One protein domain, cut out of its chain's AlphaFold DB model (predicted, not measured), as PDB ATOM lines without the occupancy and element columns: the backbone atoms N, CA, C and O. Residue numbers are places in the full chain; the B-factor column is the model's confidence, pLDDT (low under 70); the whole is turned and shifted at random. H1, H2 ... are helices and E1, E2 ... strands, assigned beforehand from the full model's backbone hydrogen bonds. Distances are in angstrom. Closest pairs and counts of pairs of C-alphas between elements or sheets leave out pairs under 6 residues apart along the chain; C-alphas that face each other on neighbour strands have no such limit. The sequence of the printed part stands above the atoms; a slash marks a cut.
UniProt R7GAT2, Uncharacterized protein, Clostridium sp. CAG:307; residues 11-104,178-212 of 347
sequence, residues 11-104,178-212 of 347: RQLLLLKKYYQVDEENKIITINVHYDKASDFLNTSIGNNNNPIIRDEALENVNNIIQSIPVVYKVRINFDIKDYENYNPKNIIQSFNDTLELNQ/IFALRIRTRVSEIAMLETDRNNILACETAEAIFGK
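Overview. This is residues 11 to 104 and 178 to 212 of the 347 residues of an uncharacterized protein of Clostridium sp. CAG:307 (UniProt R7GAT2). A twisted, curled sheet of five strands makes a wall, with helices H3 and H4 slanting over one face and the other face bare; the small hairpin of E3 and E4 packs on H4, and H1 covers the edge strand E1. These are two layers, helices H1, H3 and H4 on one face of a sheet. The 129 printed residues hold H1 E1 E2 H2 E3 E4 H3 E5 H4 H5 E6 E7 H6 along the chain, class mixed, helices and strands; the mixed sheet runs E1, E2, E5, E6, E7. It is compact, radius of gyration of the C-alphas 14.3 A, spanning 44 by 35 by 24 A.

Along the chain. Begin in the sheet: E2, residues 28 to 37, runs 27.0 A from C-alpha 28 at (99.421, 77.009, 102.365). Beside it look for E1, 21 to 23, and E5, 74 to 83, 28.1 A; then E6, 187 to 194, 20.5 A, and E7, 199 to 205, 16.9 A. The second sheet is E3, 42 to 48, and E4, 51 to 54. H1, 11 to 19, starts at C-alpha 11, (116.623, 73.692, 102.285). H2 is 38 to 41, H3 56 to 68, 18.7 A, H4 89 to 104, 23.1 A, H5 178 to 186, and H6 206 to 210, ending at C-alpha 210, (89.505, 91.259, 97.370).

Arrangement. E2 and E5 are parallel; find N 31 and O 76 at 2.8 A. E5 and E6 are parallel, N 79 and O 191 at 2.8 A. Hairpins E1 and E2, E6 and E7, and E3 and E4 are antiparallel, with N 23 and O 28 at 2.8 A, N 192 and O 202 at 2.8 A, and N 43 and O 53 at 2.7 A. H3 is over E5, height 9.4 A. H4 is over E6, height 9.4 A, on the same face as H2 and H3. The closest C-alphas of E4 and H4 are Ile 53 and Thr 99, 5.8 A. H5 only grazes the sheet with residues 181 to 186; its residue Phe 179 and Asn 63 of H3 have the closest C-alphas, 6.5 A, and the two touch. H6 stands at the sheet's level and touches H4, C-alphas Ile 209 and Asn 97 at 6.2 A. Every O i to N i+4 pair is within hydrogen-bond range in H1, H3, H4, H5 and H6; H2 is too short for one.

Size, cuts and confidence. The C-alphas of Arg 11 and Asn 48 are the two farthest apart, 45.5 A. Residues 105 to 177 are not printed; C-alphas 104 and 178 are 9.8 A apart across the cut. The links printed whole are tight. Mean pLDDT of the printed part is 85.2; look for values under 70 at residues 46 to 47, 178 and 195 to 198.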
ATOM      1  N   ARG A  11     116.144  72.864 101.173       82.94
ATOM      2  CA  ARG A  11     116.623  73.692 102.285       82.94
ATOM      3  C   ARG A  11     115.695  74.869 102.589       82.94
ATOM      4  O   ARG A  11     115.517  75.208 103.756       82.94
ATOM      5  N   GLN A  12     115.098  75.492 101.574       82.19
ATOM      6  CA  GLN A  12     114.174  76.609 101.776       82.19
ATOM      7  C   GLN A  12     112.886  76.140 102.458       82.19
ATOM      8  O   GLN A  12     112.400  76.817 103.358       82.19
ATOM      9  N   LEU A  13     112.367  74.963 102.094       83.38
ATOM     10  CA  LEU A  13     111.195  74.384 102.753       83.38
ATOM     11  C   LEU A  13     111.481  74.046 104.221       83.38
ATOM     12  O   LEU A  13     110.668  74.360 105.089       83.38
ATOM     13  N   LEU A  14     112.646  73.460 104.511       86.06
ATOM     14  CA  LEU A  14     113.081  73.187 105.886       86.06
ATOM     15  C   LEU A  14     113.180  74.468 106.721       86.06
ATOM     16  O   LEU A  14     112.748  74.489 107.872       86.06
ATOM     17  N   LEU A  15     113.704  75.551 106.136       88.12
ATOM     18  CA  LEU A  15     113.739  76.856 106.793       88.12
ATOM     19  C   LEU A  15     112.327  77.387 107.051       88.12
ATOM     20  O   LEU A  15     112.041  77.805 108.166       88.12
ATOM     21  N   LEU A  16     111.424  77.320 106.073       86.62
ATOM     22  CA  LEU A  16     110.046  77.786 106.249       86.62
ATOM     23  C   LEU A  16     109.318  77.021 107.358       86.62
ATOM     24  O   LEU A  16     108.687  77.656 108.193       86.62
ATOM     25  N   LYS A  17     109.475  75.695 107.432       88.75
ATOM     26  CA  LYS A  17     108.893  74.860 108.501       88.75
ATOM     27  C   LYS A  17     109.400  75.210 109.902       88.75
ATOM     28  O   LYS A  17     108.715  74.938 110.880       88.75
ATOM     29  N   LYS A  18     110.600  75.790 110.014       90.62
ATOM     30  CA  LYS A  18     111.157  76.234 111.300       90.62
ATOM     31  C   LYS A  18     110.459  77.490 111.826       90.62
ATOM     32  O   LYS A  18     110.348  77.650 113.036       90.62
ATOM     33  N   TYR A  19     110.044  78.384 110.931       88.31
ATOM     34  CA  TYR A  19     109.523  79.705 111.292       88.31
ATOM     35  C   TYR A  19     108.007  79.843 111.100       88.31
ATOM     36  O   TYR A  19     107.405  80.728 111.699       88.31
ATOM     37  N   TYR A  20     107.385  78.981 110.295       90.12
ATOM     38  CA  TYR A  20     105.977  79.066 109.916       90.12
ATOM     39  C   TYR A  20     105.297  77.697 109.946       90.12
ATOM     40  O   TYR A  20     105.937  76.658 109.775       90.12
ATOM     41  N   GLN A  21     103.972  77.700 110.086       89.25
ATOM     42  CA  GLN A  21     103.172  76.492 109.893       89.25
ATOM     43  C   GLN A  21     102.958  76.275 108.392       89.25
ATOM     44  O   GLN A  21     102.415  77.145 107.708       89.25
ATOM     45  N   VAL A  22     103.399  75.125 107.880       89.50
ATOM     46  CA  VAL A  22     103.351  74.797 106.450       89.50
ATOM     47  C   VAL A  22     102.419  73.610 106.229       89.50
ATOM     48  O   VAL A  22     102.702  72.505 106.682       89.50
ATOM     49  N   ASP A  23     101.335  73.845 105.497       89.31
ATOM     50  CA  ASP A  23     100.465  72.816 104.937       89.31
ATOM     51  C   ASP A  23     100.963  72.480 103.525       89.31
ATOM     52  O   ASP A  23     100.814  73.259 102.577       89.31
ATOM     53  N   GLU A  24     101.630  71.335 103.391       85.31
ATOM     54  CA  GLU A  24     102.206  70.886 102.122       85.31
ATOM     55  C   GLU A  24     101.163  70.361 101.137       85.31
ATOM     56  O   GLU A  24     101.348  70.526  99.929       85.31
ATOM     57  N   GLU A  25     100.070  69.772 101.629       85.44
ATOM     58  CA  GLU A  25      99.025  69.178 100.793       85.44
ATOM     59  C   GLU A  25      98.239  70.270 100.070       85.44
ATOM     60  O   GLU A  25      98.114  70.255  98.841       85.44
ATOM     61  N   ASN A  26      97.786  71.276 100.825       86.56
ATOM     62  CA  ASN A  26      97.042  72.410 100.279       86.56
ATOM     63  C   ASN A  26      97.955  73.534  99.773       86.56
ATOM     64  O   ASN A  26      97.479  74.493  99.157       86.56
ATOM     65  N   LYS A  27      99.271  73.415 100.001       88.69
ATOM     66  CA  LYS A  27     100.294  74.417  99.663       88.69
ATOM     67  C   LYS A  27      99.988  75.776 100.291       88.69
ATOM     68  O   LYS A  27      99.989  76.800  99.604       88.69
ATOM     69  N   ILE A  28      99.734  75.796 101.597       90.19
ATOM     70  CA  ILE A  28      99.421  77.009 102.365       90.19
ATOM     71  C   ILE A  28     100.474  77.201 103.456       90.19
ATOM     72  O   ILE A  28     100.822  76.264 104.165       90.19
ATOM     73  N   ILE A  29     100.985  78.420 103.598       91.88
ATOM     74  CA  ILE A  29     101.828  78.815 104.730       91.88
ATOM     75  C   ILE A  29     101.042  79.783 105.603       91.88
ATOM     76  O   ILE A  29     100.561  80.804 105.111       91.88
ATOM     77  N   THR A  30     100.930  79.475 106.890       91.88
ATOM     78  CA  THR A  30     100.308  80.360 107.875       91.88
ATOM     79  C   THR A  30     101.375  81.249 108.503       91.88
ATOM     80  O   THR A  30     102.328  80.762 109.116       91.88
ATOM     81  N   ILE A  31     101.208  82.557 108.343       90.88
ATOM     82  CA  ILE A  31     102.023  83.591 108.975       90.88
ATOM     83  C   ILE A  31     101.241  84.124 110.167       90.88
ATOM     84  O   ILE A  31     100.133  84.625 109.988       90.88
ATOM     85  N   ASN A  32     101.843  84.080 111.351       89.56
ATOM     86  CA  ASN A  32     101.324  84.766 112.527       89.56
ATOM     87  C   ASN A  32     102.106  86.069 112.710       89.56
ATOM     88  O   ASN A  32     103.337  86.055 112.751       89.56
ATOM     89  N   VAL A  33     101.395  87.189 112.766       89.00
ATOM     90  CA  VAL A  33     101.966  88.515 113.005       89.00
ATOM     91  C   VAL A  33     101.430  89.009 114.338       89.00
ATOM     92  O   VAL A  33     100.220  89.154 114.489       89.00
ATOM     93  N   HIS A  34     102.329  89.245 115.288       89.88
ATOM     94  CA  HIS A  34     101.978  89.592 116.662       89.88
ATOM     95  C   HIS A  34     102.097  91.103 116.889       89.88
ATOM     96  O   HIS A  34     103.126  91.691 116.548       89.88
ATOM     97  N   TYR A  35     101.072  91.706 117.488       89.06
ATOM     98  CA  TYR A  35     101.042  93.107 117.908       89.06
ATOM     99  C   TYR A  35     100.530  93.214 119.349       89.06
ATOM    100  O   TYR A  35      99.635  92.474 119.759       89.06
ATOM    101  N   ASP A  36     101.077  94.150 120.124       87.81
ATOM    102  CA  ASP A  36     100.597  94.387 121.485       87.81
ATOM    103  C   ASP A  36      99.289  95.187 121.467       87.81
ATOM    104  O   ASP A  36      98.360  94.857 122.205       87.81
ATOM    105  N   LYS A  37      99.178  96.196 120.596       90.56
ATOM    106  CA  LYS A  37      97.982  97.036 120.477       90.56
ATOM    107  C   LYS A  37      97.521  97.198 119.038       90.56
ATOM    108  O   LYS A  37      98.321  97.211 118.102       90.56
ATOM    109  N   ALA A  38      96.223  97.416 118.848       87.44
ATOM    110  CA  ALA A  38      95.664  97.742 117.540       87.44
ATOM    111  C   ALA A  38      96.290  99.019 116.950       87.44
ATOM    112  O   ALA A  38      96.555  99.062 115.751       87.44
ATOM    113  N   SER A  39      96.606 100.026 117.769       87.31
ATOM    114  CA  SER A  39      97.311 101.246 117.346       87.31
ATOM    115  C   SER A  39      98.744 101.044 116.829       87.31
ATOM    116  O   SER A  39      99.260 101.940 116.152       87.31
ATOM    117  N   ASP A  40      99.373  99.887 117.065       87.06
ATOM    118  CA  ASP A  40     100.672  99.529 116.471       87.06
ATOM    119  C   ASP A  40     100.520  99.084 115.009       87.06
ATOM    120  O   ASP A  40     101.422  99.247 114.188       87.06
ATOM    121  N   PHE A  41      99.350  98.547 114.665       86.94
ATOM    122  CA  PHE A  41      98.996  98.102 113.319       86.94
ATOM    123  C   PHE A  41      98.259  99.193 112.524       86.94
ATOM    124  O   PHE A  41      98.448  99.362 111.315       86.94
ATOM    125  N   LEU A  42      97.422  99.958 113.221       88.00
ATOM    126  CA  LEU A  42      96.540 100.982 112.681       88.00
ATOM    127  C   LEU A  42      97.164 102.372 112.786       88.00
ATOM    128  O   LEU A  42      97.838 102.717 113.755       88.00
ATOM    129  N   ASN A  43      96.900 103.214 111.796       83.75
ATOM    130  CA  ASN A  43      97.223 104.626 111.852       83.75
ATOM    131  C   ASN A  43      96.078 105.377 112.544       83.75
ATOM    132  O   ASN A  43      95.026 105.614 111.956       83.75
ATOM    133  N   THR A  44      96.298 105.765 113.798       76.25
ATOM    134  CA  THR A  44      95.322 106.499 114.621       76.25
ATOM    135  C   THR A  44      95.337 108.010 114.375       76.25
ATOM    136  O   THR A  44      94.464 108.723 114.861       76.25
ATOM    137  N   SER A  45      96.311 108.510 113.610       76.25
ATOM    138  CA  SER A  45      96.469 109.941 113.309       76.25
ATOM    139  C   SER A  45      95.841 110.368 111.978       76.25
ATOM    140  O   SER A  45      95.742 111.563 111.698       76.25
ATOM    141  N   ILE A  46      95.420 109.409 111.146       69.81
ATOM    142  CA  ILE A  46      94.912 109.651 109.792       69.81
ATOM    143  C   ILE A  46      93.679 108.778 109.541       69.81
ATOM    144  O   ILE A  46      93.744 107.557 109.643       69.81
ATOM    145  N   GLY A  47      92.577 109.404 109.122       65.75
ATOM    146  CA  GLY A  47      91.344 108.714 108.736       65.75
ATOM    147  C   GLY A  47      90.191 108.941 109.712       65.75
ATOM    148  O   GLY A  47      90.201 109.871 110.513       65.75
ATOM    149  N   ASN A  48      89.154 108.113 109.591       74.12
ATOM    150  CA  ASN A  48      88.010 108.112 110.498       74.12
ATOM    151  C   ASN A  48      88.293 107.128 111.641       74.12
ATOM    152  O   ASN A  48      88.664 105.990 111.365       74.12
ATOM    153  N   ASN A  49      88.050 107.523 112.893       70.75
ATOM    154  CA  ASN A  49      88.232 106.660 114.067       70.75
ATOM    155  C   ASN A  49      87.508 105.311 113.954       70.75
ATOM    156  O   ASN A  49      87.961 104.341 114.541       70.75
ATOM    157  N   ASN A  50      86.421 105.219 113.184       71.69
ATOM    158  CA  ASN A  50      85.682 103.965 113.006       71.69
ATOM    159  C   ASN A  50      86.237 103.067 111.884       71.69
ATOM    160  O   ASN A  50      85.961 101.871 111.882       71.69
ATOM    161  N   ASN A  51      86.996 103.642 110.944       76.50
ATOM    162  CA  ASN A  51      87.594 102.966 109.785       76.50
ATOM    163  C   ASN A  51      89.057 103.425 109.641       76.50
ATOM    164  O   ASN A  51      89.370 104.242 108.766       76.50
ATOM    165  N   PRO A  52      89.939 102.978 110.546       80.69
ATOM    166  CA  PRO A  52      91.339 103.382 110.560       80.69
ATOM    167  C   PRO A  52      92.083 102.826 109.342       80.69
ATOM    168  O   PRO A  52      91.713 101.789 108.796       80.69
ATOM    169  N   ILE A  53      93.146 103.503 108.916       86.69
ATOM    170  CA  ILE A  53      94.012 103.048 107.817       86.69
ATOM    171  C   ILE A  53      95.128 102.177 108.403       86.69
ATOM    172  O   ILE A  53      95.581 102.436 109.514       86.69
ATOM    173  N   ILE A  54      95.597 101.154 107.687       89.25
ATOM    174  CA  ILE A  54      96.753 100.360 108.138       89.25
ATOM    175  C   ILE A  54      98.040 101.169 107.967       89.25
ATOM    176  O   ILE A  54      98.214 101.849 106.956       89.25
ATOM    177  N   ARG A  55      98.959 101.090 108.932       88.88
ATOM    178  CA  ARG A  55     100.277 101.729 108.805       88.88
ATOM    179  C   ARG A  55     101.065 101.136 107.636       88.88
ATOM    180  O   ARG A  55     101.065  99.922 107.429       88.88
ATOM    181  N   ASP A  56     101.802 101.988 106.928       85.31
ATOM    182  CA  ASP A  56     102.650 101.555 105.811       85.31
ATOM    183  C   ASP A  56     103.710 100.537 106.266       85.31
ATOM    184  O   ASP A  56     103.931  99.540 105.586       85.31
ATOM    185  N   GLU A  57     104.274 100.720 107.462       85.88
ATOM    186  CA  GLU A  57     105.240  99.802 108.083       85.88
ATOM    187  C   GLU A  57     104.662  98.390 108.273       85.88
ATOM    188  O   GLU A  57     105.299  97.388 107.942       85.88
ATOM    189  N   ALA A  58     103.420  98.290 108.754       87.19
ATOM    190  CA  ALA A  58     102.746  97.011 108.947       87.19
ATOM    191  C   ALA A  58     102.477  96.306 107.606       87.19
ATOM    192  O   ALA A  58     102.666  95.092 107.478       87.19
ATOM    193  N   LEU A  59     102.083  97.068 106.582       87.00
ATOM    194  CA  LEU A  59     101.901  96.564 105.221       87.00
ATOM    195  C   LEU A  59     103.219  96.090 104.597       87.00
ATOM    196  O   LEU A  59     103.259  95.031 103.964       87.00
ATOM    197  N   GLU A  60     104.297  96.844 104.784       85.88
ATOM    198  CA  GLU A  60     105.624  96.511 104.276       85.88
ATOM    199  C   GLU A  60     106.191  95.254 104.947       85.88
ATOM    200  O   GLU A  60     106.702  94.365 104.259       85.88
ATOM    201  N   ASN A  61     105.991  95.098 106.256       86.75
ATOM    202  CA  ASN A  61     106.348  93.876 106.976       86.75
ATOM    203  C   ASN A  61     105.638  92.649 106.390       86.75
ATOM    204  O   ASN A  61     106.287  91.660 106.036       86.75
ATOM    205  N   VAL A  62     104.319  92.731 106.191       87.88
ATOM    206  CA  VAL A  62     103.543  91.662 105.539       87.88
ATOM    207  C   VAL A  62     104.069  91.385 104.126       87.88
ATOM    208  O   VAL A  62     104.226  90.224 103.739       87.88
ATOM    209  N   ASN A  63     104.399  92.426 103.355       88.12
ATOM    210  CA  ASN A  63     104.976  92.276 102.020       88.12
ATOM    211  C   ASN A  63     106.268  91.459 102.033       88.12
ATOM    212  O   ASN A  63     106.434  90.541 101.230       88.12
ATOM    213  N   ASN A  64     107.193  91.835 102.913       87.38
ATOM    214  CA  ASN A  64     108.534  91.276 102.975       87.38
ATOM    215  C   ASN A  64     108.483  89.801 103.375       87.38
ATOM    216  O   ASN A  64     109.171  88.976 102.770       87.38
ATOM    217  N   ILE A  65     107.575  89.437 104.287       87.69
ATOM    218  CA  ILE A  65     107.344  88.032 104.629       87.69
ATOM    219  C   ILE A  65     106.806  87.272 103.408       87.69
ATOM    220  O   ILE A  65     107.389  86.261 103.014       87.69
ATOM    221  N   ILE A  66     105.764  87.777 102.734       88.50
ATOM    222  CA  ILE A  66     105.187  87.121 101.543       88.50
ATOM    223  C   ILE A  66     106.223  86.967 100.415       88.50
ATOM    224  O   ILE A  66     106.171  85.988  99.668       88.50
ATOM    225  N   GLN A  67     107.163  87.908 100.273       86.12
ATOM    226  CA  GLN A  67     108.246  87.836  99.284       86.12
ATOM    227  C   GLN A  67     109.215  86.681  99.525       86.12
ATOM    228  O   GLN A  67     109.714  86.106  98.561       86.12
ATOM    229  N   SER A  68     109.466  86.332 100.786       84.50
ATOM    230  CA  SER A  68     110.350  85.216 101.135       84.50
ATOM    231  C   SER A  68     109.715  83.838 100.884       84.50
ATOM    232  O   SER A  68     110.420  82.829 100.793       84.50
ATOM    233  N   ILE A  69     108.386  83.793 100.720       87.62
ATOM    234  CA  ILE A  69     107.618  82.564 100.518       87.62
ATOM    235  C   ILE A  69     107.604  82.156  99.029       87.62
ATOM    236  O   ILE A  69     107.207  82.957  98.175       87.62
ATOM    237  N   PRO A  70     107.931  80.889  98.690       85.50
ATOM    238  CA  PRO A  70     107.917  80.372  97.323       85.50
ATOM    239  C   PRO A  70     106.588  80.581  96.595       85.50
ATOM    240  O   PRO A  70     105.517  80.320  97.149       85.50
ATOM    241  N   VAL A  71     106.652  80.954  95.311       83.25
ATOM    242  CA  VAL A  71     105.494  81.317  94.458       83.25
ATOM    243  C   VAL A  71     104.443  80.197  94.312       83.25
ATOM    244  O   VAL A  71     103.304  80.439  93.916       83.25
ATOM    245  N   VAL A  72     104.789  78.965  94.672       85.06
ATOM    246  CA  VAL A  72     103.879  77.811  94.631       85.06
ATOM    247  C   VAL A  72     102.894  77.796  95.815       85.06
ATOM    248  O   VAL A  72     101.817  77.220  95.685       85.06
ATOM    249  N   TYR A  73     103.223  78.454  96.932       88.75
ATOM    250  CA  TYR A  73     102.433  78.427  98.171       88.75
ATOM    251  C   TYR A  73     101.515  79.635  98.317       88.75
ATOM    252  O   TYR A  73     101.967  80.758  98.124       88.75
ATOM    253  N   LYS A  74     100.258  79.439  98.710       91.31
ATOM    254  CA  LYS A  74      99.414  80.531  99.210       91.31
ATOM    255  C   LYS A  74      99.750  80.854 100.665       91.31
ATOM    256  O   LYS A  74     100.439  80.096 101.342       91.31
ATOM    257  N   VAL A  75      99.278  82.002 101.126       92.31
ATOM    258  CA  VAL A  75      99.579  82.555 102.442       92.31
ATOM    259  C   VAL A  75      98.286  82.791 103.211       92.31
ATOM    260  O   VAL A  75      97.412  83.513 102.739       92.31
ATOM    261  N   ARG A  76      98.179  82.234 104.413       93.44
ATOM    262  CA  ARG A  76      97.177  82.634 105.406       93.44
ATOM    263  C   ARG A  76      97.842  83.604 106.372       93.44
ATOM    264  O   ARG A  76      98.923  83.302 106.870       93.44
ATOM    265  N   ILE A  77      97.231  84.759 106.610       91.88
ATOM    266  CA  ILE A  77      97.762  85.751 107.551       91.88
ATOM    267  C   ILE A  77      96.874  85.762 108.783       91.88
ATOM    268  O   ILE A  77      95.684  86.045 108.685       91.88
ATOM    269  N   ASN A  78      97.470  85.498 109.932       92.38
ATOM    270  CA  ASN A  78      96.830  85.629 111.223       92.38
ATOM    271  C   ASN A  78      97.440  86.832 111.936       92.38
ATOM    272  O   ASN A  78      98.640  86.850 112.212       92.38
ATOM    273  N   PHE A  79      96.620  87.832 112.226       90.75
ATOM    274  CA  PHE A  79      96.998  88.946 113.080       90.75
ATOM    275  C   PHE A  79      96.603  88.608 114.512       90.75
ATOM    276  O   PHE A  79      95.426  88.428 114.812       90.75
ATOM    277  N   ASP A  80      97.599  88.485 115.372       90.31
ATOM    278  CA  ASP A  80      97.441  88.225 116.794       90.31
ATOM    279  C   ASP A  80      97.665  89.538 117.548       90.31
ATOM    280  O   ASP A  80      98.794  90.023 117.627       90.31
ATOM    281  N   ILE A  81      96.577  90.152 118.016       89.12
ATOM    282  CA  ILE A  81      96.586  91.464 118.674       89.12
ATOM    283  C   ILE A  81      96.107  91.275 120.115       89.12
ATOM    284  O   ILE A  81      94.993  90.790 120.324       89.12
ATOM    285  N   LYS A  82      96.919  91.677 121.100       87.56
ATOM    286  CA  LYS A  82      96.556  91.530 122.523       87.56
ATOM    287  C   LYS A  82      95.446  92.489 122.937       87.56
ATOM    288  O   LYS A  82      94.476  92.077 123.564       87.56
ATOM    289  N   ASP A  83      95.593  93.766 122.593       89.06
ATOM    290  CA  ASP A  83      94.620  94.810 122.906       89.06
ATOM    291  C   ASP A  83      94.052  95.424 121.625       89.06
ATOM    292  O   ASP A  83      94.735  96.132 120.882       89.06
ATOM    293  N   TYR A  84      92.772  95.153 121.369       87.12
ATOM    294  CA  TYR A  84      92.059  95.685 120.212       87.12
ATOM    295  C   TYR A  84      91.611  97.144 120.387       87.12
ATOM    296  O   TYR A  84      91.090  97.713 119.436       87.12
ATOM    297  N   GLU A  85      91.775  97.766 121.561       87.06
ATOM    298  CA  GLU A  85      91.479  99.189 121.817       87.06
ATOM    299  C   GLU A  85      90.063  99.629 121.371       87.06
ATOM    300  O   GLU A  85      89.852 100.741 120.888       87.06
ATOM    301  N   ASN A  86      89.067  98.750 121.551       85.75
ATOM    302  CA  ASN A  86      87.665  98.894 121.112       85.75
ATOM    303  C   ASN A  86      87.421  98.838 119.593       85.75
ATOM    304  O   ASN A  86      86.281  99.006 119.148       85.75
ATOM    305  N   TYR A  87      88.442  98.568 118.781       87.00
ATOM    306  CA  TYR A  87      88.251  98.292 117.364       87.00
ATOM    307  C   TYR A  87      87.608  96.920 117.165       87.00
ATOM    308  O   TYR A  87      88.004  95.921 117.762       87.00
ATOM    309  N   ASN A  88      86.620  96.852 116.273       88.31
ATOM    310  CA  ASN A  88      86.031  95.578 115.882       88.31
ATOM    311  C   ASN A  88      87.023  94.805 114.982       88.31
ATOM    312  O   ASN A  88      87.394  95.336 113.929       88.31
ATOM    313  N   PRO A  89      87.406  93.554 115.316       88.62
ATOM    314  CA  PRO A  89      88.336  92.749 114.518       88.62
ATOM    315  C   PRO A  89      87.937  92.621 113.043       88.62
ATOM    316  O   PRO A  89      88.781  92.694 112.149       88.62
ATOM    317  N   LYS A  90      86.636  92.507 112.759       88.50
ATOM    318  CA  LYS A  90      86.136  92.447 111.382       88.50
ATOM    319  C   LYS A  90      86.365  93.760 110.627       88.50
ATOM    320  O   LYS A  90      86.754  93.737 109.462       88.50
ATOM    321  N   ASN A  91      86.190  94.899 111.297       87.56
ATOM    322  CA  ASN A  91      86.451  96.207 110.691       87.56
ATOM    323  C   ASN A  91      87.941  96.391 110.388       87.56
ATOM    324  O   ASN A  91      88.269  97.009 109.387       87.56
ATOM    325  N   ILE A  92      88.846  95.815 111.188       88.62
ATOM    326  CA  ILE A  92      90.292  95.868 110.918       88.62
ATOM    327  C   ILE A  92      90.640  95.110 109.626       88.62
ATOM    328  O   ILE A  92      91.433  95.601 108.821       88.62
ATOM    329  N   ILE A  93      90.029  93.943 109.383       89.12
ATOM    330  CA  ILE A  93      90.200  93.206 108.116       89.12
ATOM    331  C   ILE A  93      89.720  94.064 106.936       89.12
ATOM    332  O   ILE A  93      90.409  94.169 105.918       89.12
ATOM    333  N   GLN A  94      88.572  94.728 107.086       87.62
ATOM    334  CA  GLN A  94      88.059  95.638 106.066       87.62
ATOM    335  C   GLN A  94      88.991  96.843 105.851       87.62
ATOM    336  O   GLN A  94      89.330  97.157 104.715       87.62
ATOM    337  N   SER A  95      89.498  97.456 106.918       88.50
ATOM    338  CA  SER A  95      90.500  98.524 106.863       88.50
ATOM    339  C   SER A  95      91.770  98.107 106.119       88.50
ATOM    340  O   SER A  95      92.322  98.891 105.343       88.50
ATOM    341  N   PHE A  96      92.230  96.867 106.305       88.31
ATOM    342  CA  PHE A  96      93.356  96.311 105.554       88.31
ATOM    343  C   PHE A  96      93.069  96.251 104.057       88.31
ATOM    344  O   PHE A  96      93.893  96.677 103.243       88.31
ATOM    345  N   ASN A  97      91.877  95.788 103.694       87.50
ATOM    346  CA  ASN A  97      91.426  95.758 102.313       87.50
ATOM    347  C   ASN A  97      91.362  97.155 101.684       87.50
ATOM    348  O   ASN A  97      91.943  97.391 100.624       87.50
ATOM    349  N   ASP A  98      90.694  98.080 102.369       87.44
ATOM    350  CA  ASP A  98      90.457  99.440 101.900       87.44
ATOM    351  C   ASP A  98      91.784 100.192 101.747       87.44
ATOM    352  O   ASP A  98      91.998 100.887 100.755       87.44
ATOM    353  N   THR A  99      92.730  99.992 102.671       88.06
ATOM    354  CA  THR A  99      94.072 100.587 102.579       88.06
ATOM    355  C   THR A  99      94.813 100.098 101.333       88.06
ATOM    356  O   THR A  99      95.401 100.893 100.595       88.06
ATOM    357  N   LEU A 100      94.764  98.794 101.046       86.56
ATOM    358  CA  LEU A 100      95.381  98.234  99.844       86.56
ATOM    359  C   LEU A 100      94.718  98.738  98.557       86.56
ATOM    360  O   LEU A 100      95.416  99.020  97.578       86.56
ATOM    361  N   GLU A 101      93.394  98.880  98.555       85.81
ATOM    362  CA  GLU A 101      92.639  99.405  97.420       85.81
ATOM    363  C   GLU A 101      92.949 100.893  97.173       85.81
ATOM    364  O   GLU A 101      93.258 101.291  96.044       85.81
ATOM    365  N   LEU A 102      92.992 101.709  98.232       86.38
ATOM    366  CA  LEU A 102      93.418 103.111  98.179       86.38
ATOM    367  C   LEU A 102      94.845 103.249  97.637       86.38
ATOM    368  O   LEU A 102      95.079 104.038  96.715       86.38
ATOM    369  N   ASN A 103      95.777 102.424  98.122       84.06
ATOM    370  CA  ASN A 103      97.150 102.367  97.616       84.06
ATOM    371  C   ASN A 103      97.210 101.952  96.139       84.06
ATOM    372  O   ASN A 103      98.079 102.394  95.374       84.06
ATOM    373  N   GLN A 104      96.259 101.140  95.682       82.94
ATOM    374  CA  GLN A 104      96.130 100.813  94.272       82.94
ATOM    375  C   GLN A 104      95.624 102.010  93.452       82.94
ATOM    376  O   GLN A 104      96.140 102.249  92.355       82.94
ATOM    377  N   ILE A 178     103.267  96.137  92.519       68.56
ATOM    378  CA  ILE A 178     103.726  94.755  92.671       68.56
ATOM    379  C   ILE A 178     103.292  94.246  94.045       68.56
ATOM    380  O   ILE A 178     102.799  93.127  94.134       68.56
ATOM    381  N   PHE A 179     103.375  95.095  95.070       75.94
ATOM    382  CA  PHE A 179     102.938  94.784  96.423       75.94
ATOM    383  C   PHE A 179     101.447  94.417  96.524       75.94
ATOM    384  O   PHE A 179     101.126  93.281  96.874       75.94
ATOM    385  N   ALA A 180     100.532  95.323  96.160       75.06
ATOM    386  CA  ALA A 180      99.091  95.075  96.310       75.06
ATOM    387  C   ALA A 180      98.610  93.872  95.473       75.06
ATOM    388  O   ALA A 180      97.800  93.063  95.925       75.06
ATOM    389  N   LEU A 181      99.150  93.702  94.255       76.12
ATOM    390  CA  LEU A 181      98.861  92.528  93.423       76.12
ATOM    391  C   LEU A 181      99.406  91.236  94.039       76.12
ATOM    392  O   LEU A 181      98.762  90.192  93.926       76.12
ATOM    393  N   ARG A 182     100.578  91.289  94.679       84.25
ATOM    394  CA  ARG A 182     101.171  90.141  95.364       84.25
ATOM    395  C   ARG A 182     100.305  89.722  96.541       84.25
ATOM    396  O   ARG A 182      99.911  88.567  96.562       84.25
ATOM    397  N   ILE A 183      99.937  90.631  97.447       83.81
ATOM    398  CA  ILE A 183      99.027  90.289  98.553       83.81
ATOM    399  C   ILE A 183      97.761  89.638  98.002       83.81
ATOM    400  O   ILE A 183      97.454  88.507  98.354       83.81
ATOM    401  N   ARG A 184      97.086  90.287  97.052       82.06
ATOM    402  CA  ARG A 184      95.823  89.779  96.511       82.06
ATOM    403  C   ARG A 184      95.921  88.386  95.880       82.06
ATOM    404  O   ARG A 184      94.981  87.607  95.952       82.06
ATOM    405  N   THR A 185      97.016  88.088  95.185       83.56
ATOM    406  CA  THR A 185      97.169  86.801  94.477       83.56
ATOM    407  C   THR A 185      97.689  85.685  95.374       83.56
ATOM    408  O   THR A 185      97.501  84.511  95.057       83.56
ATOM    409  N   ARG A 186      98.373  86.044  96.463       88.75
ATOM    410  CA  ARG A 186      99.105  85.111  97.323       88.75
ATOM    411  C   ARG A 186      98.357  84.827  98.614       88.75
ATOM    412  O   ARG A 186      98.419  83.696  99.082       88.75
ATOM    413  N   VAL A 187      97.661  85.815  99.167       89.88
ATOM    414  CA  VAL A 187      96.883  85.660 100.396       89.88
ATOM    415  C   VAL A 187      95.605  84.890 100.093       89.88
ATOM    416  O   VAL A 187      94.871  85.242  99.173       89.88
ATOM    417  N   SER A 188      95.362  83.814 100.837       89.88
ATOM    418  CA  SER A 188      94.130  83.028 100.766       89.88
ATOM    419  C   SER A 188      93.092  83.506 101.767       89.88
ATOM    420  O   SER A 188      91.912  83.515 101.437       89.88
ATOM    421  N   GLU A 189      93.521  83.878 102.972       91.81
ATOM    422  CA  GLU A 189      92.658  84.190 104.114       91.81
ATOM    423  C   GLU A 189      93.381  85.153 105.060       91.81
ATOM    424  O   GLU A 189      94.610  85.087 105.195       91.81
ATOM    425  N   ILE A 190      92.611  86.023 105.713       91.31
ATOM    426  CA  ILE A 190      93.078  86.884 106.802       91.31
ATOM    427  C   ILE A 190      92.219  86.597 108.030       91.31
ATOM    428  O   ILE A 190      90.992  86.677 107.955       91.31
ATOM    429  N   ALA A 191      92.865  86.286 109.149       92.25
ATOM    430  CA  ALA A 191      92.215  86.062 110.430       92.25
ATOM    431  C   ALA A 191      92.749  87.019 111.500       92.25
ATOM    432  O   ALA A 191      93.923  87.382 111.498       92.25
ATOM    433  N   MET A 192      91.869  87.404 112.418       90.94
ATOM    434  CA  MET A 192      92.170  88.165 113.626       90.94
ATOM    435  C   MET A 192      92.018  87.227 114.817       90.94
ATOM    436  O   MET A 192      90.965  86.599 114.979       90.94
ATOM    437  N   LEU A 193      93.072  87.104 115.614       89.31
ATOM    438  CA  LEU A 193      93.152  86.201 116.754       89.31
ATOM    439  C   LEU A 193      93.194  86.987 118.062       89.31
ATOM    440  O   LEU A 193      93.736  88.090 118.123       89.31
ATOM    441  N   GLU A 194      92.632  86.390 119.107       79.31
ATOM    442  CA  GLU A 194      92.886  86.794 120.489       79.31
ATOM    443  C   GLU A 194      94.131  86.057 121.000       79.31
ATOM    444  O   GLU A 194      94.218  84.822 120.888       79.31
ATOM    445  N   THR A 195      95.087  86.802 121.557       65.94
ATOM    446  CA  THR A 195      96.328  86.232 122.091       65.94
ATOM    447  C   THR A 195      96.024  85.235 123.215       65.94
ATOM    448  O   THR A 195      95.032  85.356 123.931       65.94
ATOM    449  N   ASP A 196      96.856  84.199 123.336       59.62
ATOM    450  CA  ASP A 196      96.795  83.115 124.335       59.62
ATOM    451  C   ASP A 196      95.704  82.040 124.160       59.62
ATOM    452  O   ASP A 196      95.771  81.001 124.823       59.62
ATOM    453  N   ARG A 197      94.736  82.200 123.243       57.69
ATOM    454  CA  ARG A 197      93.679  81.182 123.024       57.69
ATOM    455  C   ARG A 197      93.605  80.592 121.620       57.69
ATOM    456  O   ARG A 197      92.824  79.664 121.417       57.69
ATOM    457  N   ASN A 198      94.380  81.105 120.655       67.50
ATOM    458  CA  ASN A 198      94.210  80.798 119.222       67.50
ATOM    459  C   ASN A 198      92.740  80.922 118.770       67.50
ATOM    460  O   ASN A 198      92.305  80.255 117.828       67.50
ATOM    461  N   ASN A 199      91.956  81.749 119.466       81.81
ATOM    462  CA  ASN A 199      90.542  81.885 119.190       81.81
ATOM    463  C   ASN A 199      90.370  82.860 118.029       81.81
ATOM    464  O   ASN A 199      90.894  83.975 118.060       81.81
ATOM    465  N   ILE A 200      89.658  82.424 116.994       85.69
ATOM    466  CA  ILE A 200      89.441  83.216 115.787       85.69
ATOM    467  C   ILE A 200      88.296  84.188 116.064       85.69
ATOM    468  O   ILE A 200      87.138  83.783 116.137       85.69
ATOM    469  N   LEU A 201      88.618  85.474 116.201       87.31
ATOM    470  CA  LEU A 201      87.635  86.536 116.420       87.31
ATOM    471  C   LEU A 201      86.944  86.943 115.115       87.31
ATOM    472  O   LEU A 201      85.743  87.206 115.082       87.31
ATOM    473  N   ALA A 202      87.709  86.991 114.026       88.75
ATOM    474  CA  ALA A 202      87.200  87.231 112.684       88.75
ATOM    475  C   ALA A 202      88.086  86.511 111.667       88.75
ATOM    476  O   ALA A 202      89.299  86.441 111.836       88.75
ATOM    477  N   CYS A 203      87.488  85.988 110.602       90.69
ATOM    478  CA  CYS A 203      88.212  85.395 109.487       90.69
ATOM    479  C   CYS A 203      87.464  85.700 108.195       90.69
ATOM    480  O   CYS A 203      86.252  85.483 108.114       90.69
ATOM    481  N   GLU A 204      88.180  86.201 107.196       90.06
ATOM    482  CA  GLU A 204      87.637  86.414 105.861       90.06
ATOM    483  C   GLU A 204      88.543  85.786 104.801       90.06
ATOM    484  O   GLU A 204      89.775  85.817 104.877       90.06
ATOM    485  N   THR A 205      87.915  85.200 103.784       89.75
ATOM    486  CA  THR A 205      88.619  84.632 102.636       89.75
ATOM    487  C   THR A 205      89.021  85.730 101.657       89.75
ATOM    488  O   THR A 205      88.392  86.783 101.563       89.75
ATOM    489  N   ALA A 206      90.040  85.464 100.846       85.25
ATOM    490  CA  ALA A 206      90.523  86.380  99.819       85.25
ATOM    491  C   ALA A 206      89.432  86.810  98.827       85.25
ATOM    492  O   ALA A 206      89.498  87.913  98.291       85.25
ATOM    493  N   GLU A 207      88.430  85.966  98.572       84.25
ATOM    494  CA  GLU A 207      87.305  86.316  97.705       84.25
ATOM    495  C   GLU A 207      86.362  87.327  98.369       84.25
ATOM    496  O   GLU A 207      85.967  88.298  97.725       84.25
ATOM    497  N   ALA A 208      86.069  87.167  99.662       83.75
ATOM    498  CA  ALA A 208      85.263  88.125 100.416       83.75
ATOM    499  C   ALA A 208      85.958  89.495 100.540       83.75
ATOM    500  O   ALA A 208      85.307  90.530 100.383       83.75
ATOM    501  N   ILE A 209      87.280  89.478 100.745       80.88
ATOM    502  CA  ILE A 209      88.128  90.663 100.919       80.88
ATOM    503  C   ILE A 209      88.366  91.358  99.564       80.88
ATOM    504  O   ILE A 209      87.945  92.491  99.333       80.88
ATOM    505  N   PHE A 210      89.001  90.664  98.616       81.19
ATOM    506  CA  PHE A 210      89.505  91.259  97.370       81.19
ATOM    507  C   PHE A 210      88.560  91.115  96.171       81.19
ATOM    508  O   PHE A 210      88.843  91.662  95.099       81.19
ATOM    509  N   GLY A 211      87.461  90.363  96.295       76.38
ATOM    510  CA  GLY A 211      86.507  90.145  95.202       76.38
ATOM    511  C   GLY A 211      85.799  91.425  94.758       76.38
ATOM    512  O   GLY A 211      85.419  91.544  93.596       76.38
ATOM    513  N   LYS A 212      85.688  92.410  95.658       76.88
ATOM    514  CA  LYS A 212      85.018  93.695  95.413       76.88
ATOM    515  C   LYS A 212      85.911  94.768  94.782       76.88
ATOM    516  O   LYS A 212      85.395  95.818  94.418       76.88
TER     517      LYS A 212